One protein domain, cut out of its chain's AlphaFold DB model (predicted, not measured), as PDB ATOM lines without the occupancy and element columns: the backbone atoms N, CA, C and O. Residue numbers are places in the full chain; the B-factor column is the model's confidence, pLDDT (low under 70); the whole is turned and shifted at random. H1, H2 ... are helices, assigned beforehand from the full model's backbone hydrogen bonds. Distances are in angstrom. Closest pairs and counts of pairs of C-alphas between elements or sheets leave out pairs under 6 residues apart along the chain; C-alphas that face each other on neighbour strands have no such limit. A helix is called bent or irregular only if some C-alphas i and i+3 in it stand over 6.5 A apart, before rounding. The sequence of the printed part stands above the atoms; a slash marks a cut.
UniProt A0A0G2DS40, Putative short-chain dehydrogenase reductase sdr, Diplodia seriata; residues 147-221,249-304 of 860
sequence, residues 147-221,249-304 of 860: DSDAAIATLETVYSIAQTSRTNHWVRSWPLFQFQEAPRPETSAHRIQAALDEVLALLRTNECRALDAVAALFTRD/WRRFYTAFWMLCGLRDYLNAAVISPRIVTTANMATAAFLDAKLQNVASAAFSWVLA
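This is residues 147 to 221 and 249 to 304 of the 860 residues of the protein "Putative short-chain dehydrogenase reductase sdr" of Diplodia seriata (UniProt A0A0G2DS40). A rounded body of helices has H4 running through its middle, crossed on one side by H1 and the arm H3a, while H5a folds back along the other side. The arm H3b turns at a corner to cross the first part of H1, short H2 packs along H4, and H5b, the arm farthest from the mean of the C-alphas, ends the printed part. The printed part has 131 residues with five named helices, H1 to H5 in order, and no named strand; the class is all helix. It is compact, with a radius of gyration of the C-alphas of 14.1 A and spans of 40 by 35 by 24 A.

H1, residues 148 to 164, begins at C-alpha 148 (11.740, -2.995, -20.493) and is 24.4 A long. H2, residues 171 to 176, 10.2 A, is irregular: C-alphas 172 and 175 are 7.7 A apart. H3, residues 188 to 218, was assigned as one helix by its hydrogen bonds but is bent, with C-alphas 203 and 206 8.6 A apart; its arms are H3a, residues 188 to 203, 22.7 A, and H3b, residues 206 to 218, 19.8 A. H3b is irregular, with C-alphas 207 and 210 8.5 A apart. H4, residues 249 to 271, 33.9 A, begins at C-alpha 249 (23.842, 5.371, -14.944). H5, residues 278 to 304, likewise one helix by its hydrogen bonds, is bent, with C-alphas 293 and 296 7.2 A apart; its arms are H5a, residues 278 to 293, 24.0 A, and H5b, residues 296 to 304, 12.0 A, ending at C-alpha 304 (32.880, 4.275, -2.792).

H4 is the hub. Its closest C-alphas to H1 are Ala 255 and Tyr 159, 4.9 A, about perpendicular at 76 degrees; to H3a, Leu 262 and Leu 196, 5.6 A, about perpendicular at 80 degrees; to H2, Gly 261 and Trp 174, 5.7 A, a shallow tilt of 26 degrees, the same way. H4 and H5a form a helical hairpin, closest at C-alphas 263 and 284, 4.6 A, a steep tilt of 39 degrees, opposite ways. H1 and H3b touch, about perpendicular at 80 degrees, with C-alphas 151 and 214 4.5 A apart at the closest. H3b and H5a touch only at their ends. Helix packing is mostly crossed, only just, with 2 of 6 pairs at a shallow tilt. Every O i to N i+4 pair is within hydrogen-bond range in H1 and H3a; the counts are 0 of 2 in H2, with 1 of 3 O i to N i+3 pairs, 7 of 9 in H3b, 17 of 19 in H4, 10 of 12 in H5a and 3 of 5 in H5b.

The C-alphas farthest apart, Pro 185 and Asp 221, are 43.0 A apart. Residues 222 to 248 are not printed, and C-alphas 221 and 249 are 17.1 A apart across the cut. The link H2 to H3 is long. The pLDDT is under 70 at residues 168 to 186, 188 to 189, 267 to 278 and 302 to 304.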
ATOM      1  N   ASP A 147       7.925  -4.834 -21.143       88.56
ATOM      2  CA  ASP A 147       7.954  -3.743 -20.174       88.56
ATOM      3  C   ASP A 147       9.293  -2.986 -20.154       88.56
ATOM      4  O   ASP A 147       9.346  -1.873 -19.635       88.56
ATOM      5  N   SER A 148      10.384  -3.546 -20.697       88.62
ATOM      6  CA  SER A 148      11.740  -2.995 -20.493       88.62
ATOM      7  C   SER A 148      11.923  -1.626 -21.139       88.62
ATOM      8  O   SER A 148      12.465  -0.716 -20.509       88.62
ATOM      9  N   ASP A 149      11.422  -1.454 -22.360       89.50
ATOM     10  CA  ASP A 149      11.561  -0.193 -23.092       89.50
ATOM     11  C   ASP A 149      10.695   0.899 -22.451       89.50
ATOM     12  O   ASP A 149      11.137   2.036 -22.282       89.50
ATOM     13  N   ALA A 150       9.486   0.537 -22.006       91.75
ATOM     14  CA  ALA A 150       8.596   1.431 -21.272       91.75
ATOM     15  C   ALA A 150       9.197   1.850 -19.920       91.75
ATOM     16  O   ALA A 150       9.092   3.016 -19.536       91.75
ATOM     17  N   ALA A 151       9.865   0.932 -19.216       94.56
ATOM     18  CA  ALA A 151      10.550   1.217 -17.961       94.56
ATOM     19  C   ALA A 151      11.691   2.223 -18.162       94.56
ATOM     20  O   ALA A 151      11.768   3.226 -17.453       94.56
ATOM     21  N   ILE A 152      12.546   1.985 -19.161       95.38
ATOM     22  CA  ILE A 152      13.671   2.868 -19.488       95.38
ATOM     23  C   ILE A 152      13.172   4.247 -19.935       95.38
ATOM     24  O   ILE A 152      13.668   5.260 -19.440       95.38
ATOM     25  N   ALA A 153      12.147   4.305 -20.789       94.44
ATOM     26  CA  ALA A 153      11.528   5.563 -21.205       94.44
ATOM     27  C   ALA A 153      10.932   6.339 -20.017       94.44
ATOM     28  O   ALA A 153      11.120   7.553 -19.905       94.44
ATOM     29  N   THR A 154      10.266   5.634 -19.096       96.00
ATOM     30  CA  THR A 154       9.717   6.223 -17.867       96.00
ATOM     31  C   THR A 154      10.829   6.825 -17.011       96.00
ATOM     32  O   THR A 154      10.722   7.979 -16.602       96.00
ATOM     33  N   LEU A 155      11.928   6.098 -16.785       96.50
ATOM     34  CA  LEU A 155      13.067   6.592 -16.001       96.50
ATOM     35  C   LEU A 155      13.752   7.803 -16.655       96.50
ATOM     36  O   LEU A 155      14.120   8.741 -15.949       96.50
ATOM     37  N   GLU A 156      13.870   7.836 -17.985       96.62
ATOM     38  CA  GLU A 156      14.368   9.011 -18.719       96.62
ATOM     39  C   GLU A 156      13.420  10.219 -18.592       96.62
ATOM     40  O   GLU A 156      13.871  11.360 -18.455       96.62
ATOM     41  N   THR A 157      12.104   9.993 -18.556       96.50
ATOM     42  CA  THR A 157      11.132  11.068 -18.289       96.50
ATOM     43  C   THR A 157      11.241  11.573 -16.851       96.50
ATOM     44  O   THR A 157      11.311  12.781 -16.645       96.50
ATOM     45  N   VAL A 158      11.358  10.686 -15.855       94.81
ATOM     46  CA  VAL A 158      11.580  11.080 -14.448       94.81
ATOM     47  C   VAL A 158      12.873  11.888 -14.296       94.81
ATOM     48  O   VAL A 158      12.888  12.918 -13.618       94.81
ATOM     49  N   TYR A 159      13.953  11.475 -14.963       94.38
ATOM     50  CA  TYR A 159      15.192  12.251 -15.025       94.38
ATOM     51  C   TYR A 159      14.975  13.633 -15.664       94.38
ATOM     52  O   TYR A 159      15.450  14.641 -15.136       94.38
ATOM     53  N   SER A 160      14.225  13.696 -16.767       95.12
ATOM     54  CA  SER A 160      13.914  14.952 -17.455       95.12
ATOM     55  C   SER A 160      13.137  15.913 -16.553       95.12
ATOM     56  O   SER A 160      13.498  17.085 -16.484       95.12
ATOM     57  N   ILE A 161      12.158  15.414 -15.785       92.81
ATOM     58  CA  ILE A 161      11.416  16.192 -14.776       92.81
ATOM     59  C   ILE A 161      12.373  16.761 -13.721       92.81
ATOM     60  O   ILE A 161      12.310  17.947 -13.388       92.81
ATOM     61  N   ALA A 162      13.316  15.959 -13.216       87.88
ATOM     62  CA  ALA A 162      14.314  16.426 -12.250       87.88
ATOM     63  C   ALA A 162      15.210  17.544 -12.818       87.88
ATOM     64  O   ALA A 162      15.624  18.470 -12.107       87.88
ATOM     65  N   GLN A 163      15.515  17.466 -14.116       88.69
ATOM     66  CA  GLN A 163      16.355  18.431 -14.812       88.69
ATOM     67  C   GLN A 163      15.611  19.749 -15.087       88.69
ATOM     68  O   GLN A 163      16.140  20.821 -14.784       88.69
ATOM     69  N   THR A 164      14.384  19.690 -15.612       88.62
ATOM     70  CA  THR A 164      13.565  20.874 -15.938       88.62
ATOM     71  C   THR A 164      13.122  21.626 -14.685       88.62
ATOM     72  O   THR A 164      13.159  22.858 -14.663       88.62
ATOM     73  N   SER A 165      12.808  20.906 -13.603       83.75
ATOM     74  CA  SER A 165      12.462  21.487 -12.297       83.75
ATOM     75  C   SER A 165      13.664  22.039 -11.511       83.75
ATOM     76  O   SER A 165      13.479  22.677 -10.470       83.75
ATOM     77  N   ARG A 166      14.901  21.835 -12.000       80.31
ATOM     78  CA  ARG A 166      16.169  22.196 -11.327       80.31
ATOM     79  C   ARG A 166      16.301  21.584  -9.926       80.31
ATOM     80  O   ARG A 166      16.867  22.198  -9.017       80.31
ATOM     81  N   THR A 167      15.758  20.383  -9.738       71.56
ATOM     82  CA  THR A 167      15.790  19.656  -8.459       71.56
ATOM     83  C   THR A 167      16.970  18.693  -8.365       71.56
ATOM     84  O   THR A 167      17.359  18.334  -7.261       71.56
ATOM     85  N   ASN A 168      17.615  18.371  -9.492       67.06
ATOM     86  CA  ASN A 168      18.785  17.494  -9.629       67.06
ATOM     87  C   ASN A 168      19.896  17.649  -8.562       67.06
ATOM     88  O   ASN A 168      20.489  16.651  -8.164       67.06
ATOM     89  N   HIS A 169      20.173  18.858  -8.067       64.25
ATOM     90  CA  HIS A 169      21.208  19.091  -7.042       64.25
ATOM     91  C   HIS A 169      20.782  18.680  -5.617       64.25
ATOM     92  O   HIS A 169      21.636  18.463  -4.763       64.25
ATOM     93  N   TRP A 170      19.478  18.552  -5.360       57.19
ATOM     94  CA  TRP A 170      18.892  18.228  -4.050       57.19
ATOM     95  C   TRP A 170      18.578  16.741  -3.880       57.19
ATOM     96  O   TRP A 170      18.293  16.286  -2.777       57.19
ATOM     97  N   VAL A 171      18.668  15.987  -4.975       56.84
ATOM     98  CA  VAL A 171      18.250  14.588  -5.108       56.84
ATOM     99  C   VAL A 171      18.920  13.660  -4.081       56.84
ATOM    100  O   VAL A 171      18.279  12.747  -3.573       56.84
ATOM    101  N   ARG A 172      20.172  13.937  -3.690       52.34
ATOM    102  CA  ARG A 172      20.908  13.179  -2.655       52.34
ATOM    103  C   ARG A 172      20.564  13.565  -1.213       52.34
ATOM    104  O   ARG A 172      20.854  12.807  -0.296       52.34
ATOM    105  N   SER A 173      19.975  14.739  -1.017       52.22
ATOM    106  CA  SER A 173      19.625  15.288   0.298       52.22
ATOM    107  C   SER A 173      18.135  15.143   0.598       52.22
ATOM    108  O   SER A 173      17.667  15.673   1.600       52.22
ATOM    109  N   TRP A 174      17.380  14.434  -0.250       50.72
ATOM    110  CA  TRP A 174      15.942  14.213  -0.083       50.72
ATOM    111  C   TRP A 174      15.545  13.668   1.295       50.72
ATOM    112  O   TRP A 174      14.603  14.202   1.876       50.72
ATOM    113  N   PRO A 175      16.293  12.711   1.885       42.81
ATOM    114  CA  PRO A 175      15.989  12.211   3.226       42.81
ATOM    115  C   PRO A 175      16.156  13.264   4.338       42.81
ATOM    116  O   PRO A 175      15.690  13.054   5.451       42.81
ATOM    117  N   LEU A 176      16.817  14.395   4.055       41.94
ATOM    118  CA  LEU A 176      16.983  15.523   4.980       41.94
ATOM    119  C   LEU A 176      15.863  16.568   4.846       41.94
ATOM    120  O   LEU A 176      15.753  17.451   5.698       41.94
ATOM    121  N   PHE A 177      15.035  16.500   3.798       49.41
ATOM    122  CA  PHE A 177      13.895  17.398   3.643       49.41
ATOM    123  C   PHE A 177      12.727  16.897   4.492       49.41
ATOM    124  O   PHE A 177      11.978  16.002   4.114       49.41
ATOM    125  N   GLN A 178      12.558  17.513   5.658       49.25
ATOM    126  CA  GLN A 178      11.371  17.322   6.478       49.25
ATOM    127  C   GLN A 178      10.183  18.013   5.788       49.25
ATOM    128  O   GLN A 178      10.031  19.229   5.866       49.25
ATOM    129  N   PHE A 179       9.324  17.247   5.106       52.94
ATOM    130  CA  PHE A 179       8.052  17.721   4.526       52.94
ATOM    131  C   PHE A 179       6.988  18.005   5.606       52.94
ATOM    132  O   PHE A 179       5.822  17.650   5.458       52.94
ATOM    133  N   GLN A 180       7.394  18.593   6.733       44.12
ATOM    134  CA  GLN A 180       6.530  18.834   7.890       44.12
ATOM    135  C   GLN A 180       5.608  20.052   7.698       44.12
ATOM    136  O   GLN A 180       4.569  20.131   8.348       44.12
ATOM    137  N   GLU A 181       5.927  20.967   6.772       47.28
ATOM    138  CA  GLU A 181       5.121  22.160   6.473       47.28
ATOM    139  C   GLU A 181       4.764  22.276   4.980       47.28
ATOM    140  O   GLU A 181       5.522  21.854   4.105       47.28
ATOM    141  N   ALA A 182       3.613  22.895   4.681       52.94
ATOM    142  CA  ALA A 182       3.207  23.207   3.310       52.94
ATOM    143  C   ALA A 182       4.177  24.238   2.696       52.94
ATOM    144  O   ALA A 182       4.327  25.337   3.244       52.94
ATOM    145  N   PRO A 183       4.848  23.927   1.575       58.62
ATOM    146  CA  PRO A 183       5.890  24.793   1.054       58.62
ATOM    147  C   PRO A 183       5.311  26.093   0.493       58.62
ATOM    148  O   PRO A 183       4.342  26.107  -0.266       58.62
ATOM    149  N   ARG A 184       5.934  27.216   0.859       55.50
ATOM    150  CA  ARG A 184       5.546  28.542   0.359       55.50
ATOM    151  C   ARG A 184       5.881  28.670  -1.137       55.50
ATOM    152  O   ARG A 184       6.903  28.113  -1.557       55.50
ATOM    153  N   PRO A 185       5.096  29.431  -1.926       57.28
ATOM    154  CA  PRO A 185       5.421  29.730  -3.321       57.28
ATOM    155  C   PRO A 185       6.865  30.233  -3.478       57.28
ATOM    156  O   PRO A 185       7.401  30.875  -2.578       57.28
ATOM    157  N   GLU A 186       7.504  29.909  -4.607       63.56
ATOM    158  CA  GLU A 186       8.877  30.322  -4.978       63.56
ATOM    159  C   GLU A 186      10.038  29.676  -4.185       63.56
ATOM    160  O   GLU A 186      11.209  29.807  -4.562       63.56
ATOM    161  N   THR A 187       9.749  28.875  -3.154       70.12
ATOM    162  CA  THR A 187      10.773  28.123  -2.406       70.12
ATOM    163  C   THR A 187      11.307  26.904  -3.172       70.12
ATOM    164  O   THR A 187      10.676  26.388  -4.101       70.12
ATOM    165  N   SER A 188      12.488  26.406  -2.783       67.12
ATOM    166  CA  SER A 188      13.017  25.124  -3.280       67.12
ATOM    167  C   SER A 188      12.073  23.963  -2.971       67.12
ATOM    168  O   SER A 188      11.843  23.134  -3.847       67.12
ATOM    169  N   ALA A 189      11.459  23.954  -1.788       68.44
ATOM    170  CA  ALA A 189      10.487  22.944  -1.381       68.44
ATOM    171  C   ALA A 189       9.231  22.929  -2.278       68.44
ATOM    172  O   ALA A 189       8.760  21.856  -2.642       68.44
ATOM    173  N   HIS A 190       8.741  24.093  -2.724       72.25
ATOM    174  CA  HIS A 190       7.604  24.168  -3.654       72.25
ATOM    175  C   HIS A 190       7.948  23.596  -5.037       72.25
ATOM    176  O   HIS A 190       7.156  22.865  -5.626       72.25
ATOM    177  N   ARG A 191       9.148  23.888  -5.563       74.56
ATOM    178  CA  ARG A 191       9.613  23.299  -6.836       74.56
ATOM    179  C   ARG A 191       9.775  21.783  -6.742       74.56
ATOM    180  O   ARG A 191       9.447  21.077  -7.687       74.56
ATOM    181  N   ILE A 192      10.273  21.311  -5.602       76.81
ATOM    182  CA  ILE A 192      10.430  19.890  -5.302       76.81
ATOM    183  C   ILE A 192       9.067  19.192  -5.272       76.81
ATOM    184  O   ILE A 192       8.899  18.176  -5.940       76.81
ATOM    185  N   GLN A 193       8.088  19.762  -4.565       78.31
ATOM    186  CA  GLN A 193       6.733  19.215  -4.510       78.31
ATOM    187  C   GLN A 193       6.095  19.139  -5.903       78.31
ATOM    188  O   GLN A 193       5.631  18.075  -6.296       78.31
ATOM    189  N   ALA A 194       6.152  20.223  -6.683       83.00
ATOM    190  CA  ALA A 194       5.597  20.242  -8.036       83.00
ATOM    191  C   ALA A 194       6.234  19.175  -8.946       83.00
ATOM    192  O   ALA A 194       5.530  18.498  -9.691       83.00
ATOM    193  N   ALA A 195       7.555  18.982  -8.848       87.31
ATOM    194  CA  ALA A 195       8.255  17.935  -9.589       87.31
ATOM    195  C   ALA A 195       7.813  16.526  -9.159       87.31
ATOM    196  O   ALA A 195       7.643  15.649 -10.002       87.31
ATOM    197  N   LEU A 196       7.605  16.294  -7.860       87.19
ATOM    198  CA  LEU A 196       7.095  15.014  -7.368       87.19
ATOM    199  C   LEU A 196       5.653  14.744  -7.784       87.19
ATOM    200  O   LEU A 196       5.337  13.608  -8.131       87.19
ATOM    201  N   ASP A 197       4.792  15.758  -7.764       87.56
ATOM    202  CA  ASP A 197       3.407  15.631  -8.214       87.56
ATOM    203  C   ASP A 197       3.357  15.291  -9.717       87.56
ATOM    204  O   ASP A 197       2.557  14.453 -10.140       87.56
ATOM    205  N   GLU A 198       4.264  15.858 -10.520       92.56
ATOM    206  CA  GLU A 198       4.432  15.510 -11.937       92.56
ATOM    207  C   GLU A 198       4.898  14.056 -12.123       92.56
ATOM    208  O   GLU A 198       4.323  13.317 -12.927       92.56
ATOM    209  N   VAL A 199       5.881  13.598 -11.334       92.12
ATOM    210  CA  VAL A 199       6.308  12.185 -11.336       92.12
ATOM    211  C   VAL A 199       5.161  11.265 -10.908       92.12
ATOM    212  O   VAL A 199       4.946  10.221 -11.523       92.12
ATOM    213  N   LEU A 200       4.382  11.640  -9.892       91.56
ATOM    214  CA  LEU A 200       3.228  10.866  -9.438       91.56
ATOM    215  C   LEU A 200       2.165  10.742 -10.534       91.56
ATOM    216  O   LEU A 200       1.617   9.657 -10.735       91.56
ATOM    217  N   ALA A 201       1.884  11.835 -11.247       90.88
ATOM    218  CA  ALA A 201       0.953  11.841 -12.368       90.88
ATOM    219  C   ALA A 201       1.434  10.917 -13.494       90.88
ATOM    220  O   ALA A 201       0.655  10.085 -13.958       90.88
ATOM    221  N   LEU A 202       2.720  10.995 -13.866       93.69
ATOM    222  CA  LEU A 202       3.349  10.111 -14.854       93.69
ATOM    223  C   LEU A 202       3.171   8.634 -14.481       93.69
ATOM    224  O   LEU A 202       2.689   7.843 -15.292       93.69
ATOM    225  N   LEU A 203       3.520   8.264 -13.246       90.81
ATOM    226  CA  LEU A 203       3.459   6.876 -12.781       90.81
ATOM    227  C   LEU A 203       2.033   6.319 -12.730       90.81
ATOM    228  O   LEU A 203       1.864   5.107 -12.823       90.81
ATOM    229  N   ARG A 204       1.016   7.182 -12.607       87.69
ATOM    230  CA  ARG A 204      -0.408   6.807 -12.571       87.69
ATOM    231  C   ARG A 204      -1.100   6.813 -13.933       87.69
ATOM    232  O   ARG A 204      -2.266   6.428 -14.015       87.69
ATOM    233  N   THR A 205      -0.418   7.228 -14.999       85.69
ATOM    234  CA  THR A 205      -0.975   7.160 -16.358       85.69
ATOM    235  C   THR A 205      -1.307   5.720 -16.761       85.69
ATOM    236  O   THR A 205      -0.669   4.777 -16.290       85.69
ATOM    237  N   ASN A 206      -2.315   5.551 -17.632       82.94
ATOM    238  CA  ASN A 206      -2.719   4.263 -18.219       82.94
ATOM    239  C   ASN A 206      -2.782   3.116 -17.193       82.94
ATOM    240  O   ASN A 206      -2.081   2.119 -17.340       82.94
ATOM    241  N   GLU A 207      -3.574   3.288 -16.131       82.50
ATOM    242  CA  GLU A 207      -3.756   2.271 -15.081       82.50
ATOM    243  C   GLU A 207      -2.448   1.867 -14.368       82.50
ATOM    244  O   GLU A 207      -2.263   0.720 -13.989       82.50
ATOM    245  N   CYS A 208      -1.539   2.825 -14.147       85.62
ATOM    246  CA  CYS A 208      -0.230   2.617 -13.507       85.62
ATOM    247  C   CYS A 208       0.770   1.760 -14.305       85.62
ATOM    248  O   CYS A 208       1.764   1.283 -13.754       85.62
ATOM    249  N   ARG A 209       0.589   1.635 -15.626       90.25
ATOM    250  CA  ARG A 209       1.476   0.844 -16.493       90.25
ATOM    251  C   ARG A 209       2.957   1.237 -16.400       90.25
ATOM    252  O   ARG A 209       3.827   0.370 -16.460       90.25
ATOM    253  N   ALA A 210       3.246   2.532 -16.261       90.44
ATOM    254  CA  ALA A 210       4.610   3.042 -16.112       90.44
ATOM    255  C   ALA A 210       5.257   2.581 -14.792       90.44
ATOM    256  O   ALA A 210       6.433   2.214 -14.766       90.44
ATOM    257  N   LEU A 211       4.475   2.552 -13.710       89.69
ATOM    258  CA  LEU A 211       4.910   2.072 -12.401       89.69
ATOM    259  C   LEU A 211       5.231   0.570 -12.431       89.69
ATOM    260  O   LEU A 211       6.283   0.162 -11.934       89.69
ATOM    261  N   ASP A 212       4.375  -0.232 -13.069       90.31
ATOM    262  CA  ASP A 212       4.593  -1.674 -13.238       90.31
ATOM    263  C   ASP A 212       5.841  -1.972 -14.073       90.31
ATOM    264  O   ASP A 212       6.643  -2.834 -13.708       90.31
ATOM    265  N   ALA A 213       6.055  -1.217 -15.155       92.50
ATOM    266  CA  ALA A 213       7.222  -1.386 -16.012       92.50
ATOM    267  C   ALA A 213       8.535  -1.110 -15.258       92.50
ATOM    268  O   ALA A 213       9.463  -1.924 -15.298       92.50
ATOM    269  N   VAL A 214       8.610   0.002 -14.512       93.75
ATOM    270  CA  VAL A 214       9.776   0.318 -13.663       93.75
ATOM    271  C   VAL A 214      10.000  -0.772 -12.614       93.75
ATOM    272  O   VAL A 214      11.136  -1.198 -12.399       93.75
ATOM    273  N   ALA A 215       8.930  -1.283 -12.003       90.44
ATOM    274  CA  ALA A 215       9.032  -2.365 -11.033       90.44
ATOM    275  C   ALA A 215       9.567  -3.667 -11.642       90.44
ATOM    276  O   ALA A 215      10.410  -4.312 -11.018       90.44
ATOM    277  N   ALA A 216       9.126  -4.035 -12.849       91.50
ATOM    278  CA  ALA A 216       9.623  -5.209 -13.565       91.50
ATOM    279  C   ALA A 216      11.123  -5.093 -13.896       91.50
ATOM    280  O   ALA A 216      11.868  -6.074 -13.808       91.50
ATOM    281  N   LEU A 217      11.599  -3.885 -14.221       93.81
ATOM    282  CA  LEU A 217      13.025  -3.621 -14.423       93.81
ATOM    283  C   LEU A 217      13.820  -3.751 -13.113       93.81
ATOM    284  O   LEU A 217      14.884  -4.366 -13.100       93.81
ATOM    285  N   PHE A 218      13.302  -3.226 -11.999       92.31
ATOM    286  CA  PHE A 218      13.966  -3.284 -10.688       92.31
ATOM    287  C   PHE A 218      14.017  -4.694 -10.090       92.31
ATOM    288  O   PHE A 218      14.757  -4.932  -9.143       92.31
ATOM    289  N   THR A 219      13.256  -5.648 -10.626       90.25
ATOM    290  CA  THR A 219      13.323  -7.063 -10.225       90.25
ATOM    291  C   THR A 219      14.337  -7.891 -11.016       90.25
ATOM    292  O   THR A 219      14.433  -9.091 -10.786       90.25
ATOM    293  N   ARG A 220      15.089  -7.294 -11.953       91.81
ATOM    294  CA  ARG A 220      16.106  -8.022 -12.728       91.81
ATOM    295  C   ARG A 220      17.242  -8.505 -11.821       91.81
ATOM    296  O   ARG A 220      17.802  -7.724 -11.055       91.81
ATOM    297  N   ASP A 221      17.635  -9.767 -11.990       91.44
ATOM    298  CA  ASP A 221      18.617 -10.459 -11.136       91.44
ATOM    299  C   ASP A 221      19.977  -9.768 -11.047       91.44
ATOM    300  O   ASP A 221      20.699  -9.939 -10.066       91.44
ATOM    301  N   TRP A 249      23.956   5.649 -16.382       92.94
ATOM    302  CA  TRP A 249      23.842   5.371 -14.944       92.94
ATOM    303  C   TRP A 249      23.513   6.615 -14.107       92.94
ATOM    304  O   TRP A 249      22.606   6.588 -13.291       92.94
ATOM    305  N   ARG A 250      24.169   7.758 -14.360       89.44
ATOM    306  CA  ARG A 250      23.829   9.046 -13.710       89.44
ATOM    307  C   ARG A 250      22.357   9.464 -13.859       89.44
ATOM    308  O   ARG A 250      21.799  10.043 -12.927       89.44
ATOM    309  N   ARG A 251      21.729   9.187 -15.007       93.19
ATOM    310  CA  ARG A 251      20.310   9.496 -15.245       93.19
ATOM    311  C   ARG A 251      19.417   8.529 -14.485       93.19
ATOM    312  O   ARG A 251      18.542   8.979 -13.753       93.19
ATOM    313  N   PHE A 252      19.724   7.232 -14.567       93.62
ATOM    314  CA  PHE A 252      19.074   6.191 -13.768       93.62
ATOM    315  C   PHE A 252      19.133   6.512 -12.270       93.62
ATOM    316  O   PHE A 252      18.110   6.530 -11.599       93.62
ATOM    317  N   TYR A 253      20.317   6.848 -11.761       87.56
ATOM    318  CA  TYR A 253      20.559   7.208 -10.367       87.56
ATOM    319  C   TYR A 253      19.736   8.429  -9.937       87.56
ATOM    320  O   TYR A 253      19.132   8.429  -8.869       87.56
ATOM    321  N   THR A 254      19.670   9.463 -10.778       87.19
ATOM    322  CA  THR A 254      18.851  10.651 -10.492       87.19
ATOM    323  C   THR A 254      17.363  10.294 -10.445       87.19
ATOM    324  O   THR A 254      16.665  10.712  -9.525       87.19
ATOM    325  N   ALA A 255      16.885   9.484 -11.394       91.81
ATOM    326  CA  ALA A 255      15.504   9.013 -11.418       91.81
ATOM    327  C   ALA A 255      15.172   8.127 -10.205       91.81
ATOM    328  O   ALA A 255      14.127   8.309  -9.588       91.81
ATOM    329  N   PHE A 256      16.075   7.227  -9.807       89.19
ATOM    330  CA  PHE A 256      15.944   6.400  -8.605       89.19
ATOM    331  C   PHE A 256      15.698   7.254  -7.357       89.19
ATOM    332  O   PHE A 256      14.731   7.037  -6.632       89.19
ATOM    333  N   TRP A 257      16.517   8.279  -7.136       83.44
ATOM    334  CA  TRP A 257      16.359   9.149  -5.973       83.44
ATOM    335  C   TRP A 257      15.126  10.058  -6.045       83.44
ATOM    336  O   TRP A 257      14.549  10.360  -5.005       83.44
ATOM    337  N   MET A 258      14.672  10.450  -7.241       85.88
ATOM    338  CA  MET A 258      13.362  11.100  -7.400       85.88
ATOM    339  C   MET A 258      12.224  10.180  -6.944       85.88
ATOM    340  O   MET A 258      11.289  10.636  -6.292       85.88
ATOM    341  N   LEU A 259      12.309   8.880  -7.243       88.88
ATOM    342  CA  LEU A 259      11.333   7.890  -6.785       88.88
ATOM    343  C   LEU A 259      11.417   7.659  -5.266       88.88
ATOM    344  O   LEU A 259      10.373   7.550  -4.622       88.88
ATOM    345  N   CYS A 260      12.619   7.645  -4.673       80.12
ATOM    346  CA  CYS A 260      12.787   7.659  -3.211       80.12
ATOM    347  C   CYS A 260      12.138   8.901  -2.593       80.12
ATOM    348  O   CYS A 260      11.389   8.797  -1.625       80.12
ATOM    349  N   GLY A 261      12.366  10.062  -3.203       78.06
ATOM    350  CA  GLY A 261      11.778  11.312  -2.763       78.06
ATOM    351  C   GLY A 261      10.257  11.332  -2.848       78.06
ATOM    352  O   GLY A 261       9.596  11.792  -1.917       78.06
ATOM    353  N   LEU A 262       9.697  10.768  -3.924       83.88
ATOM    354  CA  LEU A 262       8.258  10.582  -4.074       83.88
ATOM    355  C   LEU A 262       7.699   9.688  -2.967       83.88
ATOM    356  O   LEU A 262       6.714  10.052  -2.331       83.88
ATOM    357  N   ARG A 263       8.333   8.538  -2.707       83.81
ATOM    358  CA  ARG A 263       7.946   7.640  -1.611       83.81
ATOM    359  C   ARG A 263       7.911   8.391  -0.276       83.81
ATOM    360  O   ARG A 263       6.917   8.297   0.440       83.81
ATOM    361  N   ASP A 264       8.961   9.143   0.042       74.19
ATOM    362  CA  ASP A 264       9.077   9.855   1.321       74.19
ATOM    363  C   ASP A 264       8.051  10.981   1.451       74.19
ATOM    364  O   ASP A 264       7.432  11.129   2.500       74.19
ATOM    365  N   TYR A 265       7.798  11.724   0.373       75.44
ATOM    366  CA  TYR A 265       6.748  12.741   0.317       75.44
ATOM    367  C   TYR A 265       5.349  12.148   0.532       75.44
ATOM    368  O   TYR A 265       4.567  12.675   1.324       75.44
ATOM    369  N   LEU A 266       5.045  11.017  -0.111       75.31
ATOM    370  CA  LEU A 266       3.769  10.322   0.068       75.31
ATOM    371  C   LEU A 266       3.614   9.750   1.488       75.31
ATOM    372  O   LEU A 266       2.503   9.758   2.017       75.31
ATOM    373  N   ASN A 267       4.710   9.302   2.113       68.56
ATOM    374  CA  ASN A 267       4.732   8.852   3.508       68.56
ATOM    375  C   ASN A 267       4.597  10.020   4.499       68.56
ATOM    376  O   ASN A 267       3.872   9.906   5.481       68.56
ATOM    377  N   ALA A 268       5.243  11.161   4.249       62.16
ATOM    378  CA  ALA A 268       5.150  12.344   5.105       62.16
ATOM    379  C   ALA A 268       3.744  12.966   5.085       62.16
ATOM    380  O   ALA A 268       3.256  13.436   6.113       62.16
ATOM    381  N   ALA A 269       3.046  12.899   3.946       52.78
ATOM    382  CA  ALA A 269       1.657  13.337   3.834       52.78
ATOM    383  C   ALA A 269       0.698  12.566   4.765       52.78
ATOM    384  O   ALA A 269      -0.349  13.107   5.108       52.78
ATOM    385  N   VAL A 270       1.058  11.361   5.235       47.34
ATOM    386  CA  VAL A 270       0.287  10.576   6.227       47.34
ATOM    387  C   VAL A 270       0.187  11.295   7.581       47.34
ATOM    388  O   VAL A 270      -0.778  11.095   8.315       47.34
ATOM    389  N   ILE A 271       1.125  12.196   7.885       45.06
ATOM    390  CA  ILE A 271       1.165  12.975   9.132       45.06
ATOM    391  C   ILE A 271       0.248  14.219   9.048       45.06
ATOM    392  O   ILE A 271      -0.149  14.766  10.075       45.06
ATOM    393  N   SER A 272      -0.168  14.643   7.842       44.31
ATOM    394  CA  SER A 272      -1.047  15.806   7.630       44.31
ATOM    395  C   SER A 272      -2.396  15.403   7.001       44.31
ATOM    396  O   SER A 272      -2.465  15.084   5.812       44.31
ATOM    397  N   PRO A 273      -3.521  15.459   7.741       45.28
ATOM    398  CA  PRO A 273      -4.798  14.834   7.360       45.28
ATOM    399  C   PRO A 273      -5.524  15.449   6.145       45.28
ATOM    400  O   PRO A 273      -6.633  15.033   5.822       45.28
ATOM    401  N   ARG A 274      -4.941  16.438   5.453       44.81
ATOM    402  CA  ARG A 274      -5.582  17.137   4.324       44.81
ATOM    403  C   ARG A 274      -5.279  16.548   2.934       44.81
ATOM    404  O   ARG A 274      -5.945  16.954   1.988       44.81
ATOM    405  N   ILE A 275      -4.314  15.626   2.785       48.91
ATOM    406  CA  ILE A 275      -3.825  15.137   1.464       48.91
ATOM    407  C   ILE A 275      -3.817  13.588   1.352       48.91
ATOM    408  O   ILE A 275      -3.514  13.016   0.301       48.91
ATOM    409  N   VAL A 276      -4.182  12.864   2.414       52.31
ATOM    410  CA  VAL A 276      -4.076  11.395   2.450       52.31
ATOM    411  C   VAL A 276      -5.187  10.734   1.630       52.31
ATOM    412  O   VAL A 276      -6.366  10.838   1.955       52.31
ATOM    413  N   THR A 277      -4.800   9.993   0.590       64.50
ATOM    414  CA  THR A 277      -5.690   9.087  -0.151       64.50
ATOM    415  C   THR A 277      -5.153   7.659  -0.079       64.50
ATOM    416  O   THR A 277      -3.938   7.449  -0.042       64.50
ATOM    417  N   THR A 278      -6.038   6.658  -0.117       68.88
ATOM    418  CA  THR A 278      -5.660   5.231  -0.178       68.88
ATOM    419  C   THR A 278      -4.698   4.939  -1.335       68.88
ATOM    420  O   THR A 278      -3.782   4.132  -1.198       68.88
ATOM    421  N   ALA A 279      -4.849   5.654  -2.455       73.75
ATOM    422  CA  ALA A 279      -3.965   5.544  -3.610       73.75
ATOM    423  C   ALA A 279      -2.529   6.017  -3.312       73.75
ATOM    424  O   ALA A 279      -1.578   5.381  -3.756       73.75
ATOM    425  N   ASN A 280      -2.345   7.110  -2.557       77.31
ATOM    426  CA  ASN A 280      -1.017   7.622  -2.192       77.31
ATOM    427  C   ASN A 280      -0.262   6.644  -1.283       77.31
ATOM    428  O   ASN A 280       0.908   6.365  -1.541       77.31
ATOM    429  N   MET A 281      -0.945   6.060  -0.294       72.44
ATOM    430  CA  MET A 281      -0.353   5.038   0.580       72.44
ATOM    431  C   MET A 281       0.035   3.776  -0.198       72.44
ATOM    432  O   MET A 281       1.126   3.246  -0.001       72.44
ATOM    433  N   ALA A 282      -0.817   3.324  -1.125       77.38
ATOM    434  CA  ALA A 282      -0.515   2.169  -1.969       77.38
ATOM    435  C   ALA A 282       0.718   2.411  -2.857       77.38
ATOM    436  O   ALA A 282       1.600   1.558  -2.926       77.38
ATOM    437  N   THR A 283       0.822   3.588  -3.489       82.19
ATOM    438  CA  THR A 283       2.003   3.960  -4.285       82.19
ATOM    439  C   THR A 283       3.267   4.039  -3.421       82.19
ATOM    440  O   THR A 283       4.304   3.525  -3.828       82.19
ATOM    441  N   ALA A 284       3.195   4.629  -2.223       77.94
ATOM    442  CA  ALA A 284       4.342   4.729  -1.318       77.94
ATOM    443  C   ALA A 284       4.834   3.352  -0.850       77.94
ATOM    444  O   ALA A 284       6.024   3.062  -0.952       77.94
ATOM    445  N   ALA A 285       3.923   2.477  -0.413       75.94
ATOM    446  CA  ALA A 285       4.252   1.110  -0.010       75.94
ATOM    447  C   ALA A 285       4.841   0.295  -1.173       75.94
ATOM    448  O   ALA A 285       5.803  -0.453  -0.994       75.94
ATOM    449  N   PHE A 286       4.301   0.472  -2.382       83.19
ATOM    450  CA  PHE A 286       4.830  -0.161  -3.585       83.19
ATOM    451  C   PHE A 286       6.260   0.299  -3.893       83.19
ATOM    452  O   PHE A 286       7.142  -0.532  -4.104       83.19
ATOM    453  N   LEU A 287       6.502   1.614  -3.901       83.12
ATOM    454  CA  LEU A 287       7.832   2.174  -4.139       83.12
ATOM    455  C   LEU A 287       8.823   1.716  -3.071       83.12
ATOM    456  O   LEU A 287       9.939   1.343  -3.418       83.12
ATOM    457  N   ASP A 288       8.418   1.676  -1.801       76.50
ATOM    458  CA  ASP A 288       9.271   1.179  -0.722       76.50
ATOM    459  C   ASP A 288       9.706  -0.270  -0.970       76.50
ATOM    460  O   ASP A 288      10.889  -0.577  -0.878       76.50
ATOM    461  N   ALA A 289       8.793  -1.141  -1.408       78.94
ATOM    462  CA  ALA A 289       9.127  -2.528  -1.728       78.94
ATOM    463  C   ALA A 289      10.060  -2.672  -2.947       78.94
ATOM    464  O   ALA A 289      10.897  -3.571  -2.974       78.94
ATOM    465  N   LYS A 290       9.912  -1.831  -3.981       85.69
ATOM    466  CA  LYS A 290      10.661  -1.976  -5.246       85.69
ATOM    467  C   LYS A 290      11.998  -1.247  -5.257       85.69
ATOM    468  O   LYS A 290      12.944  -1.753  -5.855       85.69
ATOM    469  N   LEU A 291      12.105  -0.094  -4.598       83.50
ATOM    470  CA  LEU A 291      13.347   0.684  -4.546       83.50
ATOM    471  C   LEU A 291      14.452  -0.052  -3.781       83.50
ATOM    472  O   LEU A 291      15.620   0.083  -4.137       83.50
ATOM    473  N   GLN A 292      14.096  -0.883  -2.799       77.94
ATOM    474  CA  GLN A 292      15.072  -1.691  -2.062       77.94
ATOM    475  C   GLN A 292      15.841  -2.659  -2.967       77.94
ATOM    476  O   GLN A 292      17.033  -2.863  -2.764       77.94
ATOM    477  N   ASN A 293      15.215  -3.183  -4.028       84.00
ATOM    478  CA  ASN A 293      15.879  -4.108  -4.952       84.00
ATOM    479  C   ASN A 293      17.089  -3.495  -5.663       84.00
ATOM    480  O   ASN A 293      17.985  -4.224  -6.071       84.00
ATOM    481  N   VAL A 294      17.109  -2.171  -5.836       86.12
ATOM    482  CA  VAL A 294      18.167  -1.458  -6.572       86.12
ATOM    483  C   VAL A 294      19.001  -0.543  -5.672       86.12
ATOM    484  O   VAL A 294      20.020  -0.009  -6.118       86.12
ATOM    485  N   ALA A 295      18.602  -0.388  -4.404       79.19
ATOM    486  CA  ALA A 295      19.268   0.454  -3.417       79.19
ATOM    487  C   ALA A 295      20.749   0.084  -3.286       79.19
ATOM    488  O   ALA A 295      21.603   0.963  -3.360       79.19
ATOM    489  N   SER A 296      21.060  -1.213  -3.206       79.62
ATOM    490  CA  SER A 296      22.432  -1.713  -3.093       79.62
ATOM    491  C   SER A 296      23.373  -1.167  -4.165       79.62
ATOM    492  O   SER A 296      24.404  -0.556  -3.866       79.62
ATOM    493  N   ALA A 297      22.973  -1.310  -5.427       83.25
ATOM    494  CA  ALA A 297      23.729  -0.793  -6.558       83.25
ATOM    495  C   ALA A 297      23.790   0.746  -6.548       83.25
ATOM    496  O   ALA A 297      24.848   1.321  -6.799       83.25
ATOM    497  N   ALA A 298      22.692   1.433  -6.210       79.81
ATOM    498  CA  ALA A 298      22.646   2.894  -6.181       79.81
ATOM    499  C   ALA A 298      23.533   3.513  -5.080       79.81
ATOM    500  O   ALA A 298      24.242   4.488  -5.343       79.81
ATOM    501  N   PHE A 299      23.531   2.955  -3.865       74.62
ATOM    502  CA  PHE A 299      24.335   3.447  -2.739       74.62
ATOM    503  C   PHE A 299      25.823   3.167  -2.910       74.62
ATOM    504  O   PHE A 299      26.632   4.007  -2.514       74.62
ATOM    505  N   SER A 300      26.188   2.043  -3.537       74.44
ATOM    506  CA  SER A 300      27.591   1.663  -3.749       74.44
ATOM    507  C   SER A 300      28.424   2.795  -4.356       74.44
ATOM    508  O   SER A 300      29.497   3.116  -3.852       74.44
ATOM    509  N   TRP A 301      27.876   3.488  -5.359       72.25
ATOM    510  CA  TRP A 301      28.532   4.602  -6.038       72.25
ATOM    511  C   TRP A 301      28.802   5.803  -5.117       72.25
ATOM    512  O   TRP A 301      29.829   6.471  -5.242       72.25
ATOM    513  N   VAL A 302      27.912   6.072  -4.157       67.19
ATOM    514  CA  VAL A 302      28.091   7.146  -3.163       67.19
ATOM    515  C   VAL A 302      29.120   6.748  -2.114       67.19
ATOM    516  O   VAL A 302      30.009   7.534  -1.787       67.19
ATOM    517  N   LEU A 303      29.004   5.523  -1.602       66.19
ATOM    518  CA  LEU A 303      29.862   5.011  -0.540       66.19
ATOM    519  C   LEU A 303      31.311   4.880  -1.005       66.19
ATOM    520  O   LEU A 303      32.211   5.310  -0.293       66.19
ATOM    521  N   ALA A 304      31.539   4.384  -2.219       67.31
ATOM    522  CA  ALA A 304      32.880   4.275  -2.792       67.31
ATOM    523  C   ALA A 304      33.523   5.634  -3.114       67.31
ATOM    524  O   ALA A 304      34.739   5.734  -3.213       67.31
TER     525      ALA A 304